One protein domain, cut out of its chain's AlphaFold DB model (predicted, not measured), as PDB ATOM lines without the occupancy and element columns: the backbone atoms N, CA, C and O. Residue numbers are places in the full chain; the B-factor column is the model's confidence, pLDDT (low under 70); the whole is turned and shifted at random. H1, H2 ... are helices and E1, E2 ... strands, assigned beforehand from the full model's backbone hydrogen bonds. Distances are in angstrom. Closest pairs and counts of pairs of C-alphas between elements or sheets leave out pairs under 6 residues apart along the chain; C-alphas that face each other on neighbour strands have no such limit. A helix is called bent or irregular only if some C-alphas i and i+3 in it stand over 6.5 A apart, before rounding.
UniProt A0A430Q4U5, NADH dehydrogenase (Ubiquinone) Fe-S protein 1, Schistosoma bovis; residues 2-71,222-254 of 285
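This is residues 2 to 71 and 222 to 254 of the 285 residues of the protein "NADH dehydrogenase (Ubiquinone) Fe-S protein 1" of Schistosoma bovis (UniProt A0A430Q4U5). One long helix, H4, runs through the middle of a rounded body, with the longest helix, H5, crossing it on one side and the short helices H1 and H2 and the lone strand E1 set round its other sides. The small helix H3 meets H4 at a corner beside the start of H4, and H5 has a kink of 66 degrees near residue 237. The printed part has 103 residues with five named helices and one named strand, in the order H1, H2, E1, H3, H4, H5, and its class is mostly helix. It is compact, with a radius of gyration of the C-alphas of 13.4 A and spans of 34 by 33 by 25 A.

H1, residues 11 to 17, touches the hub H4, residues 47 to 65, at a steep tilt of 40 degrees, the same way; their closest C-alphas are those of Ala 17 and Ile 57, 4.7 A apart. H2, residues 23 to 29, touches H4 with residues 61 to 65 of H4 alone, closest at the C-alphas of Asn 28 and Leu 61, 6.6 A, at a shallow tilt of 34 degrees, only just short of steep. H1 and H2 are close but not clearly touching, with the C-alphas of Leu 16 and Asn 24 6.3 A apart. E1, residues 35 to 38, pairs with no named strand; its closest C-alpha to H4 is that of Ile 35, 7.1 A from that of Ser 58. H3, residues 39 to 43, meets E1 only through their link and touches H4 only at the corner, where the closest C-alphas, of Cys 41 and Ala 47, are 6.4 A apart. H5, residues 223 to 244, touches H4 with 20 pairs of C-alphas within 8 A, the closest being Ala 49 and Ser 241 at 5.0 A, at a steep tilt of 57 degrees, opposite ways. H5 is apart from H2, E1 and H3. The helix packing is mostly crossed, but only just. Each O i to N i+4 pair is within hydrogen-bond range in H1, H2 and H4, against 15 of 18 in H5 and 0 of 1 in H3, where 2 of 2 O i to N i+3 pairs are.

H1 begins at C-alpha 11 at (-35.951, 42.717, 16.442). H4 measures 27.1 A from C-alpha 47 at (-44.729, 53.948, 18.838) to C-alpha 65. H5 measures 28.4 A and ends at C-alpha 244 at (-38.410, 53.689, 11.553); it is irregular, with C-alphas 239 and 242 8.1 A apart.

The two C-alphas farthest apart, of Lys 66 and Ser 254, are 36.4 A apart. Residues 72 to 221 are not printed, and C-alphas 71 and 222 are 14.2 A apart across this cut. The links that are printed whole are tight. The mean pLDDT of the printed part is 89.2, with residue 2 and residues 240 to 243 under 70.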
ATOM      1  N   PHE A   2     -46.625  29.223  32.412       67.25
ATOM      2  CA  PHE A   2     -45.310  29.262  31.759       67.25
ATOM      3  C   PHE A   2     -45.219  30.510  30.875       67.25
ATOM      4  O   PHE A   2     -45.738  30.517  29.760       67.25
ATOM      5  N   ALA A   3     -44.605  31.575  31.388       85.44
ATOM      6  CA  ALA A   3     -44.214  32.718  30.572       85.44
ATOM      7  C   ALA A   3     -42.909  32.375  29.836       85.44
ATOM      8  O   ALA A   3     -41.953  31.907  30.449       85.44
ATOM      9  N   SER A   4     -42.875  32.582  28.520       91.19
ATOM     10  CA  SER A   4     -41.646  32.481  27.726       91.19
ATOM     11  C   SER A   4     -41.186  33.890  27.379       91.19
ATOM     12  O   SER A   4     -41.893  34.602  26.668       91.19
ATOM     13  N   HIS A   5     -40.022  34.293  27.888       92.62
ATOM     14  CA  HIS A   5     -39.398  35.565  27.530       92.62
ATOM     15  C   HIS A   5     -38.773  35.457  26.136       92.62
ATOM     16  O   HIS A   5     -38.070  34.491  25.844       92.62
ATOM     17  N   LEU A   6     -39.086  36.408  25.255       92.44
ATOM     18  CA  LEU A   6     -38.654  36.405  23.849       92.44
ATOM     19  C   LEU A   6     -37.586  37.473  23.557       92.44
ATOM     20  O   LEU A   6     -37.261  37.714  22.393       92.44
ATOM     21  N   GLY A   7     -37.075  38.127  24.603       91.69
ATOM     22  CA  GLY A   7     -36.192  39.283  24.514       91.69
ATOM     23  C   GLY A   7     -36.904  40.612  24.762       91.69
ATOM     24  O   GLY A   7     -38.121  40.729  24.615       91.69
ATOM     25  N   ASP A   8     -36.104  41.614  25.117       90.94
ATOM     26  CA  ASP A   8     -36.557  42.982  25.415       90.94
ATOM     27  C   ASP A   8     -36.371  43.937  24.230       90.94
ATOM     28  O   ASP A   8     -36.717  45.114  24.310       90.94
ATOM     29  N   GLN A   9     -35.807  43.444  23.129       91.69
ATOM     30  CA  GLN A   9     -35.514  44.235  21.942       91.69
ATOM     31  C   GLN A   9     -36.589  44.067  20.864       91.69
ATOM     32  O   GLN A   9     -37.327  43.075  20.822       91.69
ATOM     33  N   LEU A  10     -36.690  45.051  19.968       91.94
ATOM     34  CA  LEU A  10     -37.745  45.078  18.953       91.94
ATOM     35  C   LEU A  10     -37.449  44.210  17.716       91.94
ATOM     36  O   LEU A  10     -38.362  43.993  16.915       91.94
ATOM     37  N   GLU A  11     -36.248  43.640  17.553       91.56
ATOM     38  CA  GLU A  11     -35.951  42.717  16.442       91.56
ATOM     39  C   GLU A  11     -36.859  41.484  16.479       91.56
ATOM     40  O   GLU A  11     -37.328  41.017  15.437       91.56
ATOM     41  N   THR A  12     -37.170  40.974  17.675       92.56
ATOM     42  CA  THR A  12     -38.112  39.859  17.841       92.56
ATOM     43  C   THR A  12     -39.481  40.221  17.266       92.56
ATOM     44  O   THR A  12     -40.090  39.422  16.548       92.56
ATOM     45  N   LEU A  13     -39.952  41.447  17.515       92.38
ATOM     46  CA  LEU A  13     -41.225  41.940  16.992       92.38
ATOM     47  C   LEU A  13     -41.197  42.059  15.462       92.38
ATOM     48  O   LEU A  13     -42.163  41.675  14.797       92.38
ATOM     49  N   GLN A  14     -40.084  42.525  14.886       90.25
ATOM     50  CA  GLN A  14     -39.906  42.560  13.433       90.25
ATOM     51  C   GLN A  14     -39.935  41.154  12.828       90.25
ATOM     52  O   GLN A  14     -40.685  40.905  11.884       90.25
ATOM     53  N   SER A  15     -39.173  40.219  13.404       92.00
ATOM     54  CA  SER A  15     -39.103  38.822  12.963       92.00
ATOM     55  C   SER A  15     -40.474  38.135  13.003       92.00
ATOM     56  O   SER A  15     -40.848  37.425  12.064       92.00
ATOM     57  N   LEU A  16     -41.269  38.407  14.045       93.31
ATOM     58  CA  LEU A  16     -42.653  37.941  14.159       93.31
ATOM     59  C   LEU A  16     -43.559  38.518  13.064       93.31
ATOM     60  O   LEU A  16     -44.365  37.786  12.482       93.31
ATOM     61  N   ALA A  17     -43.437  39.816  12.773       91.81
ATOM     62  CA  ALA A  17     -44.266  40.510  11.787       91.81
ATOM     63  C   ALA A  17     -43.997  40.050  10.344       91.81
ATOM     64  O   ALA A  17     -44.930  39.991   9.536       91.81
ATOM     65  N   VAL A  18     -42.757  39.653  10.031       89.25
ATOM     66  CA  VAL A  18     -42.396  39.032   8.741       89.25
ATOM     67  C   VAL A  18     -42.568  37.509   8.719       89.25
ATOM     68  O   VAL A  18     -42.329  36.889   7.686       89.25
ATOM     69  N   GLY A  19     -42.986  36.894   9.829       90.38
ATOM     70  CA  GLY A  19     -43.267  35.459   9.908       90.38
ATOM     71  C   GLY A  19     -42.035  34.553  10.011       90.38
ATOM     72  O   GLY A  19     -42.157  33.348   9.796       90.38
ATOM     73  N   LYS A  20     -40.854  35.106  10.312       92.62
ATOM     74  CA  LYS A  20     -39.587  34.355  10.394       92.62
ATOM     75  C   LYS A  20     -39.300  33.803  11.791       92.62
ATOM     76  O   LYS A  20     -38.457  32.920  11.932       92.62
ATOM     77  N   HIS A  21     -39.986  34.294  12.821       94.94
ATOM     78  CA  HIS A  21     -39.733  33.876  14.195       94.94
ATOM     79  C   HIS A  21     -40.349  32.487  14.487       94.94
ATOM     80  O   HIS A  21     -41.491  32.229  14.096       94.94
ATOM     81  N   PRO A  22     -39.677  31.584  15.235       93.44
ATOM     82  CA  PRO A  22     -40.208  30.249  15.548       93.44
ATOM     83  C   PRO A  22     -41.597  30.255  16.202       93.44
ATOM     84  O   PRO A  22     -42.415  29.367  15.955       93.44
ATOM     85  N   LEU A  23     -41.901  31.290  16.993       94.00
ATOM     86  CA  LEU A  23     -43.206  31.462  17.638       94.00
ATOM     87  C   LEU A  23     -44.363  31.603  16.635       94.00
ATOM     88  O   LEU A  23     -45.482  31.235  16.980       94.00
ATOM     89  N   ASN A  24     -44.131  32.060  15.396       94.62
ATOM     90  CA  ASN A  24     -45.187  32.124  14.380       94.62
ATOM     91  C   ASN A  24     -45.817  30.744  14.136       94.62
ATOM     92  O   ASN A  24     -47.033  30.659  13.982       94.62
ATOM     93  N   LYS A  25     -45.030  29.656  14.188       93.19
ATOM     94  CA  LYS A  25     -45.559  28.284  14.080       93.19
ATOM     95  C   LYS A  25     -46.537  27.971  15.214       93.19
ATOM     96  O   LYS A  25     -47.619  27.455  14.958       93.19
ATOM     97  N   ARG A  26     -46.183  28.343  16.449       93.19
ATOM     98  CA  ARG A  26     -47.027  28.153  17.640       93.19
ATOM     99  C   ARG A  26     -48.275  29.042  17.620       93.19
ATOM    100  O   ARG A  26     -49.343  28.595  18.019       93.19
ATOM    101  N   LEU A  27     -48.166  30.286  17.154       93.50
ATOM    102  CA  LEU A  27     -49.324  31.174  17.002       93.50
ATOM    103  C   LEU A  27     -50.293  30.649  15.931       93.50
ATOM    104  O   LEU A  27     -51.502  30.683  16.143       93.50
ATOM    105  N   ASN A  28     -49.768  30.112  14.825       92.62
ATOM    106  CA  ASN A  28     -50.574  29.524  13.756       92.62
ATOM    107  C   ASN A  28     -51.257  28.211  14.177       92.62
ATOM    108  O   ASN A  28     -52.365  27.942  13.719       92.62
ATOM    109  N   SER A  29     -50.634  27.414  15.054       93.69
ATOM    110  CA  SER A  29     -51.237  26.179  15.580       93.69
ATOM    111  C   SER A  29     -52.189  26.402  16.760       93.69
ATOM    112  O   SER A  29     -53.003  25.530  17.057       93.69
ATOM    113  N   SER A  30     -52.112  27.551  17.439       93.44
ATOM    114  CA  SER A  30     -53.018  27.900  18.539       93.44
ATOM    115  C   SER A  30     -54.458  27.988  18.045       93.44
ATOM    116  O   SER A  30     -54.695  28.597  17.008       93.44
ATOM    117  N   SER A  31     -55.437  27.454  18.782       92.50
ATOM    118  CA  SER A  31     -56.854  27.535  18.396       92.50
ATOM    119  C   SER A  31     -57.377  28.973  18.454       92.50
ATOM    120  O   SER A  31     -57.951  29.441  17.473       92.50
ATOM    121  N   HIS A  32     -57.063  29.696  19.535       94.56
ATOM    122  CA  HIS A  32     -57.559  31.045  19.815       94.56
ATOM    123  C   HIS A  32     -56.417  32.000  20.214       94.56
ATOM    124  O   HIS A  32     -56.283  32.356  21.385       94.56
ATOM    125  N   PRO A  33     -55.524  32.390  19.282       95.12
ATOM    126  CA  PRO A  33     -54.480  33.363  19.582       95.12
ATOM    127  C   PRO A  33     -55.066  34.736  19.939       95.12
ATOM    128  O   PRO A  33     -55.990  35.217  19.280       95.12
ATOM    129  N   ILE A  34     -54.462  35.369  20.945       95.50
ATOM    130  CA  ILE A  34     -54.693  36.753  21.368       95.50
ATOM    131  C   ILE A  34     -53.330  37.439  21.472       95.50
ATOM    132  O   ILE A  34     -52.355  36.842  21.931       95.50
ATOM    133  N   ILE A  35     -53.266  38.693  21.043       96.50
ATOM    134  CA  ILE A  35     -52.096  39.558  21.140       96.50
ATOM    135  C   ILE A  35     -52.496  40.797  21.934       96.50
ATOM    136  O   ILE A  35     -53.433  41.498  21.556       96.50
ATOM    137  N   ILE A  36     -51.769  41.068  23.016       97.25
ATOM    138  CA  ILE A  36     -51.986  42.229  23.881       97.25
ATOM    139  C   ILE A  36     -50.744  43.115  23.815       97.25
ATOM    140  O   ILE A  36     -49.648  42.676  24.156       97.25
ATOM    141  N   LEU A  37     -50.921  44.362  23.386       97.06
ATOM    142  CA  LEU A  37     -49.890  45.392  23.427       97.06
ATOM    143  C   LEU A  37     -50.116  46.291  24.645       97.06
ATOM    144  O   LEU A  37     -51.148  46.949  24.747       97.06
ATOM    145  N   GLY A  38     -49.151  46.352  25.559       96.62
ATOM    146  CA  GLY A  38     -49.192  47.314  26.659       96.62
ATOM    147  C   GLY A  38     -49.072  48.749  26.139       96.62
ATOM    148  O   GLY A  38     -48.173  49.054  25.353       96.62
ATOM    149  N   SER A  39     -49.945  49.651  26.595       94.38
ATOM    150  CA  SER A  39     -49.983  51.039  26.105       94.38
ATOM    151  C   SER A  39     -48.726  51.857  26.435       94.38
ATOM    152  O   SER A  39     -48.533  52.939  25.889       94.38
ATOM    153  N   GLU A  40     -47.873  51.379  27.342       92.31
ATOM    154  CA  GLU A  40     -46.586  52.012  27.651       92.31
ATOM    155  C   GLU A  40     -45.618  51.981  26.463       92.31
ATOM    156  O   GLU A  40     -44.962  52.983  26.184       92.31
ATOM    157  N   CYS A  41     -45.619  50.900  25.677       92.44
ATOM    158  CA  CYS A  41     -44.827  50.814  24.448       92.44
ATOM    159  C   CYS A  41     -45.215  51.896  23.426       92.44
ATOM    160  O   CYS A  41     -44.423  52.238  22.551       92.44
ATOM    161  N   LEU A  42     -46.425  52.456  23.546       91.56
ATOM    162  CA  LEU A  42     -46.943  53.511  22.677       91.56
ATOM    163  C   LEU A  42     -46.518  54.926  23.106       91.56
ATOM    164  O   LEU A  42     -46.934  55.893  22.481       91.56
ATOM    165  N   GLN A  43     -45.697  55.059  24.152       88.31
ATOM    166  CA  GLN A  43     -45.117  56.342  24.578       88.31
ATOM    167  C   GLN A  43     -43.738  56.609  23.955       88.31
ATOM    168  O   GLN A  43     -43.178  57.691  24.124       88.31
ATOM    169  N   ARG A  44     -43.158  55.626  23.255       90.00
ATOM    170  CA  ARG A  44     -41.870  55.773  22.567       90.00
ATOM    171  C   ARG A  44     -42.012  56.617  21.297       90.00
ATOM    172  O   ARG A  44     -43.073  56.669  20.683       90.00
ATOM    173  N   LYS A  45     -40.903  57.202  20.834       88.25
ATOM    174  CA  LYS A  45     -40.866  57.968  19.572       88.25
ATOM    175  C   LYS A  45     -41.229  57.121  18.345       88.25
ATOM    176  O   LYS A  45     -41.779  57.640  17.382       88.25
ATOM    177  N   ASP A  46     -40.951  55.822  18.393       90.62
ATOM    178  CA  ASP A  46     -41.251  54.833  17.356       90.62
ATOM    179  C   ASP A  46     -42.559  54.051  17.615       90.62
ATOM    180  O   ASP A  46     -42.800  53.009  17.001       90.62
ATOM    181  N   ALA A  47     -43.449  54.568  18.477       90.56
ATOM    182  CA  ALA A  47     -44.729  53.948  18.838       90.56
ATOM    183  C   ALA A  47     -45.578  53.527  17.629       90.56
ATOM    184  O   ALA A  47     -46.162  52.442  17.628       90.56
ATOM    185  N   ALA A  48     -45.620  54.351  16.577       89.44
ATOM    186  CA  ALA A  48     -46.348  54.027  15.353       89.44
ATOM    187  C   ALA A  48     -45.783  52.773  14.664       89.44
ATOM    188  O   ALA A  48     -46.544  51.932  14.185       89.44
ATOM    189  N   ALA A  49     -44.456  52.607  14.638       90.88
ATOM    190  CA  ALA A  49     -43.820  51.426  14.065       90.88
ATOM    191  C   ALA A  49     -44.112  50.174  14.905       90.88
ATOM    192  O   ALA A  49     -44.462  49.134  14.345       90.88
ATOM    193  N   ILE A  50     -44.050  50.290  16.238       93.00
ATOM    194  CA  ILE A  50     -44.391  49.206  17.176       93.00
ATOM    195  C   ILE A  50     -45.845  48.772  16.979       93.00
ATOM    196  O   ILE A  50     -46.109  47.596  16.724       93.00
ATOM    197  N   HIS A  51     -46.786  49.718  17.026       93.31
ATOM    198  CA  HIS A  51     -48.208  49.449  16.830       93.31
ATOM    199  C   HIS A  51     -48.466  48.745  15.491       93.31
ATOM    200  O   HIS A  51     -49.149  47.721  15.446       93.31
ATOM    201  N   ASN A  52     -47.872  49.243  14.402       91.56
ATOM    202  CA  ASN A  52     -48.032  48.654  13.074       91.56
ATOM    203  C   ASN A  52     -47.429  47.251  12.964       91.56
ATOM    204  O   ASN A  52     -48.035  46.390  12.329       91.56
ATOM    205  N   ALA A  53     -46.283  46.984  13.592       92.62
ATOM    206  CA  ALA A  53     -45.694  45.648  13.601       92.62
ATOM    207  C   ALA A  53     -46.578  44.645  14.357       92.62
ATOM    208  O   ALA A  53     -46.854  43.563  13.841       92.62
ATOM    209  N   VAL A  54     -47.099  45.014  15.531       94.88
ATOM    210  CA  VAL A  54     -48.020  44.147  16.287       94.88
ATOM    211  C   VAL A  54     -49.323  43.926  15.511       94.88
ATOM    212  O   VAL A  54     -49.801  42.793  15.395       94.88
ATOM    213  N   ARG A  55     -49.866  44.985  14.896       93.38
ATOM    214  CA  ARG A  55     -51.048  44.888  14.030       93.38
ATOM    215  C   ARG A  55     -50.796  43.970  12.837       93.38
ATOM    216  O   ARG A  55     -51.652  43.150  12.517       93.38
ATOM    217  N   ARG A  56     -49.608  44.039  12.229       92.75
ATOM    218  CA  ARG A  56     -49.200  43.166  11.122       92.75
ATOM    219  C   ARG A  56     -49.181  41.695  11.536       92.75
ATOM    220  O   ARG A  56     -49.669  40.861  10.777       92.75
ATOM    221  N   ILE A  57     -48.687  41.376  12.735       94.44
ATOM    222  CA  ILE A  57     -48.713  40.006  13.280       94.44
ATOM    223  C   ILE A  57     -50.159  39.515  13.409       94.44
ATOM    224  O   ILE A  57     -50.486  38.425  12.937       94.44
ATOM    225  N   SER A  58     -51.040  40.335  13.987       94.75
ATOM    226  CA  SER A  58     -52.471  40.023  14.096       94.75
ATOM    227  C   SER A  58     -53.130  39.821  12.729       94.75
ATOM    228  O   SER A  58     -53.838  38.837  12.527       94.75
ATOM    229  N   ALA A  59     -52.871  40.711  11.767       93.19
ATOM    230  CA  ALA A  59     -53.418  40.611  10.417       93.19
ATOM    231  C   ALA A  59     -52.963  39.321   9.709       93.19
ATOM    232  O   ALA A  59     -53.782  38.654   9.081       93.19
ATOM    233  N   ASN A  60     -51.691  38.925   9.861       92.75
ATOM    234  CA  ASN A  60     -51.179  37.660   9.323       92.75
ATOM    235  C   ASN A  60     -51.909  36.445   9.916       92.75
ATOM    236  O   ASN A  60     -52.247  35.520   9.179       92.75
ATOM    237  N   LEU A  61     -52.163  36.449  11.231       94.06
ATOM    238  CA  LEU A  61     -52.894  35.373  11.907       94.06
ATOM    239  C   LEU A  61     -54.341  35.283  11.427       94.06
ATOM    240  O   LEU A  61     -54.802  34.194  11.093       94.06
ATOM    241  N   LYS A  62     -55.038  36.424  11.350       92.81
ATOM    242  CA  LYS A  62     -56.415  36.484  10.844       92.81
ATOM    243  C   LYS A  62     -56.508  35.980   9.406       92.81
ATOM    244  O   LYS A  62     -57.410  35.211   9.104       92.81
ATOM    245  N   GLU A  63     -55.564  36.356   8.546       91.12
ATOM    246  CA  GLU A  63     -55.517  35.926   7.142       91.12
ATOM    247  C   GLU A  63     -55.206  34.430   7.003       91.12
ATOM    248  O   GLU A  63     -55.926  33.708   6.317       91.12
ATOM    249  N   THR A  64     -54.184  33.942   7.711       91.56
ATOM    250  CA  THR A  64     -53.732  32.543   7.625       91.56
ATOM    251  C   THR A  64     -54.777  31.576   8.178       91.56
ATOM    252  O   THR A  64     -54.989  30.501   7.621       91.56
ATOM    253  N   LYS A  65     -55.444  31.954   9.273       92.94
ATOM    254  CA  LYS A  65     -56.409  31.099   9.974       92.94
ATOM    255  C   LYS A  65     -57.875  31.432   9.676       92.94
ATOM    256  O   LYS A  65     -58.745  30.769  10.226       92.94
ATOM    257  N   LYS A  66     -58.149  32.440   8.836       91.06
ATOM    258  CA  LYS A  66     -59.500  32.949   8.526       91.06
ATOM    259  C   LYS A  66     -60.326  33.244   9.788       91.06
ATOM    260  O   LYS A  66     -61.476  32.834   9.894       91.06
ATOM    261  N   LEU A  67     -59.711  33.922  10.760       91.12
ATOM    262  CA  LEU A  67     -60.353  34.236  12.042       91.12
ATOM    263  C   LEU A  67     -61.355  35.382  11.883       91.12
ATOM    264  O   LEU A  67     -61.047  36.399  11.261       91.12
ATOM    265  N   ASP A  68     -62.513  35.235  12.516       88.31
ATOM    266  CA  ASP A  68     -63.625  36.187  12.505       88.31
ATOM    267  C   ASP A  68     -63.745  37.017  13.800       88.31
ATOM    268  O   ASP A  68     -64.633  37.863  13.913       88.31
ATOM    269  N   TYR A  69     -62.817  36.835  14.746       89.81
ATOM    270  CA  TYR A  69     -62.769  37.542  16.029       89.81
ATOM    271  C   TYR A  69     -61.545  38.476  16.166       89.81
ATOM    272  O   TYR A  69     -60.625  38.481  15.339       89.81
ATOM    273  N   GLN A  70     -61.530  39.294  17.230       89.00
ATOM    274  CA  GLN A  70     -60.428  40.224  17.516       89.00
ATOM    275  C   GLN A  70     -59.208  39.528  18.119       89.00
ATOM    276  O   GLN A  70     -59.245  39.022  19.237       89.00
ATOM    277  N   VAL A  71     -58.096  39.571  17.389       94.06
ATOM    278  CA  VAL A  71     -56.805  39.040  17.848       94.06
ATOM    279  C   VAL A  71     -55.959  40.129  18.511       94.06
ATOM    280  O   VAL A  71     -55.293  39.862  19.507       94.06
ATOM    281  N   LEU A 222     -66.094  48.563  14.705       86.56
ATOM    282  CA  LEU A 222     -66.700  48.260  13.407       86.56
ATOM    283  C   LEU A 222     -65.764  47.393  12.551       86.56
ATOM    284  O   LEU A 222     -64.555  47.647  12.465       86.56
ATOM    285  N   LYS A 223     -66.324  46.375  11.884       86.56
ATOM    286  CA  LYS A 223     -65.557  45.423  11.060       86.56
ATOM    287  C   LYS A 223     -64.838  46.124   9.907       86.56
ATOM    288  O   LYS A 223     -63.717  45.754   9.560       86.56
ATOM    289  N   GLU A 224     -65.449  47.158   9.339       89.12
ATOM    290  CA  GLU A 224     -64.897  47.967   8.253       89.12
ATOM    291  C   GLU A 224     -63.641  48.709   8.716       89.12
ATOM    292  O   GLU A 224     -62.607  48.656   8.050       89.12
ATOM    293  N   VAL A 225     -63.692  49.324   9.904       87.62
ATOM    294  CA  VAL A 225     -62.555  50.038  10.507       87.62
ATOM    295  C   VAL A 225     -61.409  49.073  10.794       87.62
ATOM    296  O   VAL A 225     -60.250  49.369  10.509       87.62
ATOM    297  N   GLN A 226     -61.718  47.880  11.307       86.56
ATOM    298  CA  GLN A 226     -60.707  46.853  11.550       86.56
ATOM    299  C   GLN A 226     -60.068  46.353  10.257       86.56
ATOM    300  O   GLN A 226     -58.853  46.177  10.213       86.56
ATOM    301  N   THR A 227     -60.871  46.133   9.216       88.50
ATOM    302  CA  THR A 227     -60.395  45.681   7.904       88.50
ATOM    303  C   THR A 227     -59.501  46.738   7.268       88.50
ATOM    304  O   THR A 227     -58.423  46.420   6.767       88.50
ATOM    305  N   LEU A 228     -59.896  48.010   7.353       90.69
ATOM    306  CA  LEU A 228     -59.082  49.136   6.912       90.69
ATOM    307  C   LEU A 228     -57.753  49.188   7.674       90.69
ATOM    308  O   LEU A 228     -56.701  49.257   7.046       90.69
ATOM    309  N   ALA A 229     -57.778  49.098   9.006       89.19
ATOM    310  CA  ALA A 229     -56.567  49.095   9.824       89.19
ATOM    311  C   ALA A 229     -55.651  47.897   9.515       89.19
ATOM    312  O   ALA A 229     -54.432  48.056   9.418       89.19
ATOM    313  N   ASP A 230     -56.221  46.707   9.305       89.12
ATOM    314  CA  ASP A 230     -55.475  45.510   8.911       89.12
ATOM    315  C   ASP A 230     -54.810  45.721   7.542       89.12
ATOM    316  O   ASP A 230     -53.614  45.460   7.402       89.12
ATOM    317  N   ASN A 231     -55.529  46.268   6.557       88.94
ATOM    318  CA  ASN A 231     -55.000  46.564   5.222       88.94
ATOM    319  C   ASN A 231     -53.911  47.645   5.248       88.94
ATOM    320  O   ASN A 231     -52.839  47.454   4.665       88.94
ATOM    321  N   LEU A 232     -54.144  48.744   5.970       87.81
ATOM    322  CA  LEU A 232     -53.170  49.821   6.153       87.81
ATOM    323  C   LEU A 232     -51.891  49.307   6.808       87.81
ATOM    324  O   LEU A 232     -50.803  49.658   6.356       87.81
ATOM    325  N   SER A 233     -51.997  48.416   7.799       85.44
ATOM    326  CA  SER A 233     -50.815  47.814   8.423       85.44
ATOM    327  C   SER A 233     -49.939  47.076   7.404       85.44
ATOM    328  O   SER A 233     -48.719  47.152   7.493       85.44
ATOM    329  N   LYS A 234     -50.521  46.426   6.381       82.94
ATOM    330  CA  LYS A 234     -49.746  45.739   5.328       82.94
ATOM    331  C   LYS A 234     -48.978  46.731   4.459       82.94
ATOM    332  O   LYS A 234     -47.824  46.479   4.119       82.94
ATOM    333  N   VAL A 235     -49.624  47.838   4.093       83.81
ATOM    334  CA  VAL A 235     -49.043  48.877   3.234       83.81
ATOM    335  C   VAL A 235     -47.956  49.642   3.987       83.81
ATOM    336  O   VAL A 235     -46.817  49.689   3.531       83.81
ATOM    337  N   ILE A 236     -48.269  50.157   5.177       79.56
ATOM    338  CA  ILE A 236     -47.335  50.926   6.009       79.56
ATOM    339  C   ILE A 236     -46.116  50.077   6.382       79.56
ATOM    340  O   ILE A 236     -44.985  50.570   6.344       79.56
ATOM    341  N   TYR A 237     -46.328  48.792   6.682       73.38
ATOM    342  CA  TYR A 237     -45.229  47.898   7.031       73.38
ATOM    343  C   TYR A 237     -44.277  47.625   5.867       73.38
ATOM    344  O   TYR A 237     -43.071  47.518   6.080       73.38
ATOM    345  N   ARG A 238     -44.788  47.568   4.630       73.69
ATOM    346  CA  ARG A 238     -43.954  47.443   3.423       73.69
ATOM    347  C   ARG A 238     -43.204  48.727   3.084       73.69
ATOM    348  O   ARG A 238     -42.089  48.643   2.587       73.69
ATOM    349  N   LEU A 239     -43.825  49.885   3.305       71.00
ATOM    350  CA  LEU A 239     -43.296  51.158   2.822       71.00
ATOM    351  C   LEU A 239     -42.332  51.837   3.801       71.00
ATOM    352  O   LEU A 239     -41.378  52.456   3.349       71.00
ATOM    353  N   ILE A 240     -42.600  51.806   5.114       63.91
ATOM    354  CA  ILE A 240     -41.972  52.771   6.042       63.91
ATOM    355  C   ILE A 240     -41.567  52.145   7.388       63.91
ATOM    356  O   ILE A 240     -40.518  52.492   7.927       63.91
ATOM    357  N   SER A 241     -42.344  51.221   7.971       61.88
ATOM    358  CA  SER A 241     -42.184  50.944   9.413       61.88
ATOM    359  C   SER A 241     -40.998  50.061   9.820       61.88
ATOM    360  O   SER A 241     -40.613  50.101  10.985       61.88
ATOM    361  N   ILE A 242     -40.408  49.263   8.918       60.41
ATOM    362  CA  ILE A 242     -39.173  48.516   9.249       60.41
ATOM    363  C   ILE A 242     -38.010  49.493   9.465       60.41
ATOM    364  O   ILE A 242     -37.201  49.286  10.362       60.41
ATOM    365  N   GLN A 243     -37.951  50.574   8.681       62.00
ATOM    366  CA  GLN A 243     -36.854  51.544   8.737       62.00
ATOM    367  C   GLN A 243     -36.970  52.523   9.914       62.00
ATOM    368  O   GLN A 243     -35.968  53.100  10.320       62.00
ATOM    369  N   THR A 244     -38.171  52.716  10.472       79.50
ATOM    370  CA  THR A 244     -38.410  53.689  11.553       79.50
ATOM    371  C   THR A 244     -38.454  53.081  12.955       79.50
ATOM    372  O   THR A 244     -38.472  53.826  13.933       79.50
ATOM    373  N   MET A 245     -38.472  51.751  13.079       86.88
ATOM    374  CA  MET A 245     -38.441  51.070  14.375       86.88
ATOM    375  C   MET A 245     -37.018  51.059  14.942       86.88
ATOM    376  O   MET A 245     -36.107  50.530  14.307       86.88
ATOM    377  N   ASN A 246     -36.824  51.598  16.147       90.00
ATOM    378  CA  ASN A 246     -35.515  51.644  16.785       90.00
ATOM    379  C   ASN A 246     -35.244  50.335  17.531       90.00
ATOM    380  O   ASN A 246     -35.613  50.182  18.698       90.00
ATOM    381  N   THR A 247     -34.608  49.381  16.853       88.81
ATOM    382  CA  THR A 247     -34.337  48.062  17.434       88.81
ATOM    383  C   THR A 247     -33.188  48.065  18.441       88.81
ATOM    384  O   THR A 247     -33.163  47.226  19.328       88.81
ATOM    385  N   ASN A 248     -32.315  49.077  18.393       88.88
ATOM    386  CA  ASN A 248     -31.222  49.251  19.353       88.88
ATOM    387  C   ASN A 248     -31.698  49.743  20.733       88.88
ATOM    388  O   ASN A 248     -30.937  49.704  21.701       88.88
ATOM    389  N   GLU A 249     -32.922  50.269  20.826       90.25
ATOM    390  CA  GLU A 249     -33.502  50.736  22.083       90.25
ATOM    391  C   GLU A 249     -34.443  49.673  22.672       90.25
ATOM    392  O   GLU A 249     -35.519  49.433  22.102       90.25
ATOM    393  N   PRO A 250     -34.105  49.086  23.838       91.19
ATOM    394  CA  PRO A 250     -34.935  48.061  24.455       91.19
ATOM    395  C   PRO A 250     -36.275  48.625  24.922       91.19
ATOM    396  O   PRO A 250     -36.423  49.817  25.214       91.19
ATOM    397  N   ILE A 251     -37.271  47.752  25.025       91.25
ATOM    398  CA  ILE A 251     -38.540  48.057  25.676       91.25
ATOM    399  C   ILE A 251     -38.250  48.331  27.154       91.25
ATOM    400  O   ILE A 251     -37.759  47.472  27.881       91.25
ATOM    401  N   LYS A 252     -38.568  49.547  27.598       88.12
ATOM    402  CA  LYS A 252     -38.482  49.962  28.999       88.12
ATOM    403  C   LYS A 252     -39.893  50.116  29.544       88.12
ATOM    404  O   LYS A 252     -40.706  50.813  28.940       88.12
ATOM    405  N   LEU A 253     -40.166  49.467  30.669       90.31
ATOM    406  CA  LEU A 253     -41.443  49.545  31.372       90.31
ATOM    407  C   LEU A 253     -41.244  50.263  32.705       90.31
ATOM    408  O   LEU A 253     -40.177  50.151  33.308       90.31
ATOM    409  N   SER A 254     -42.260  50.992  33.163       89.25
ATOM    410  CA  SER A 254     -42.181  51.728  34.428       89.25
ATOM    411  C   SER A 254     -42.516  50.869  35.646       89.25
ATOM    412  O   SER A 254     -42.104  51.205  36.747       89.25
TER     413      SER A 254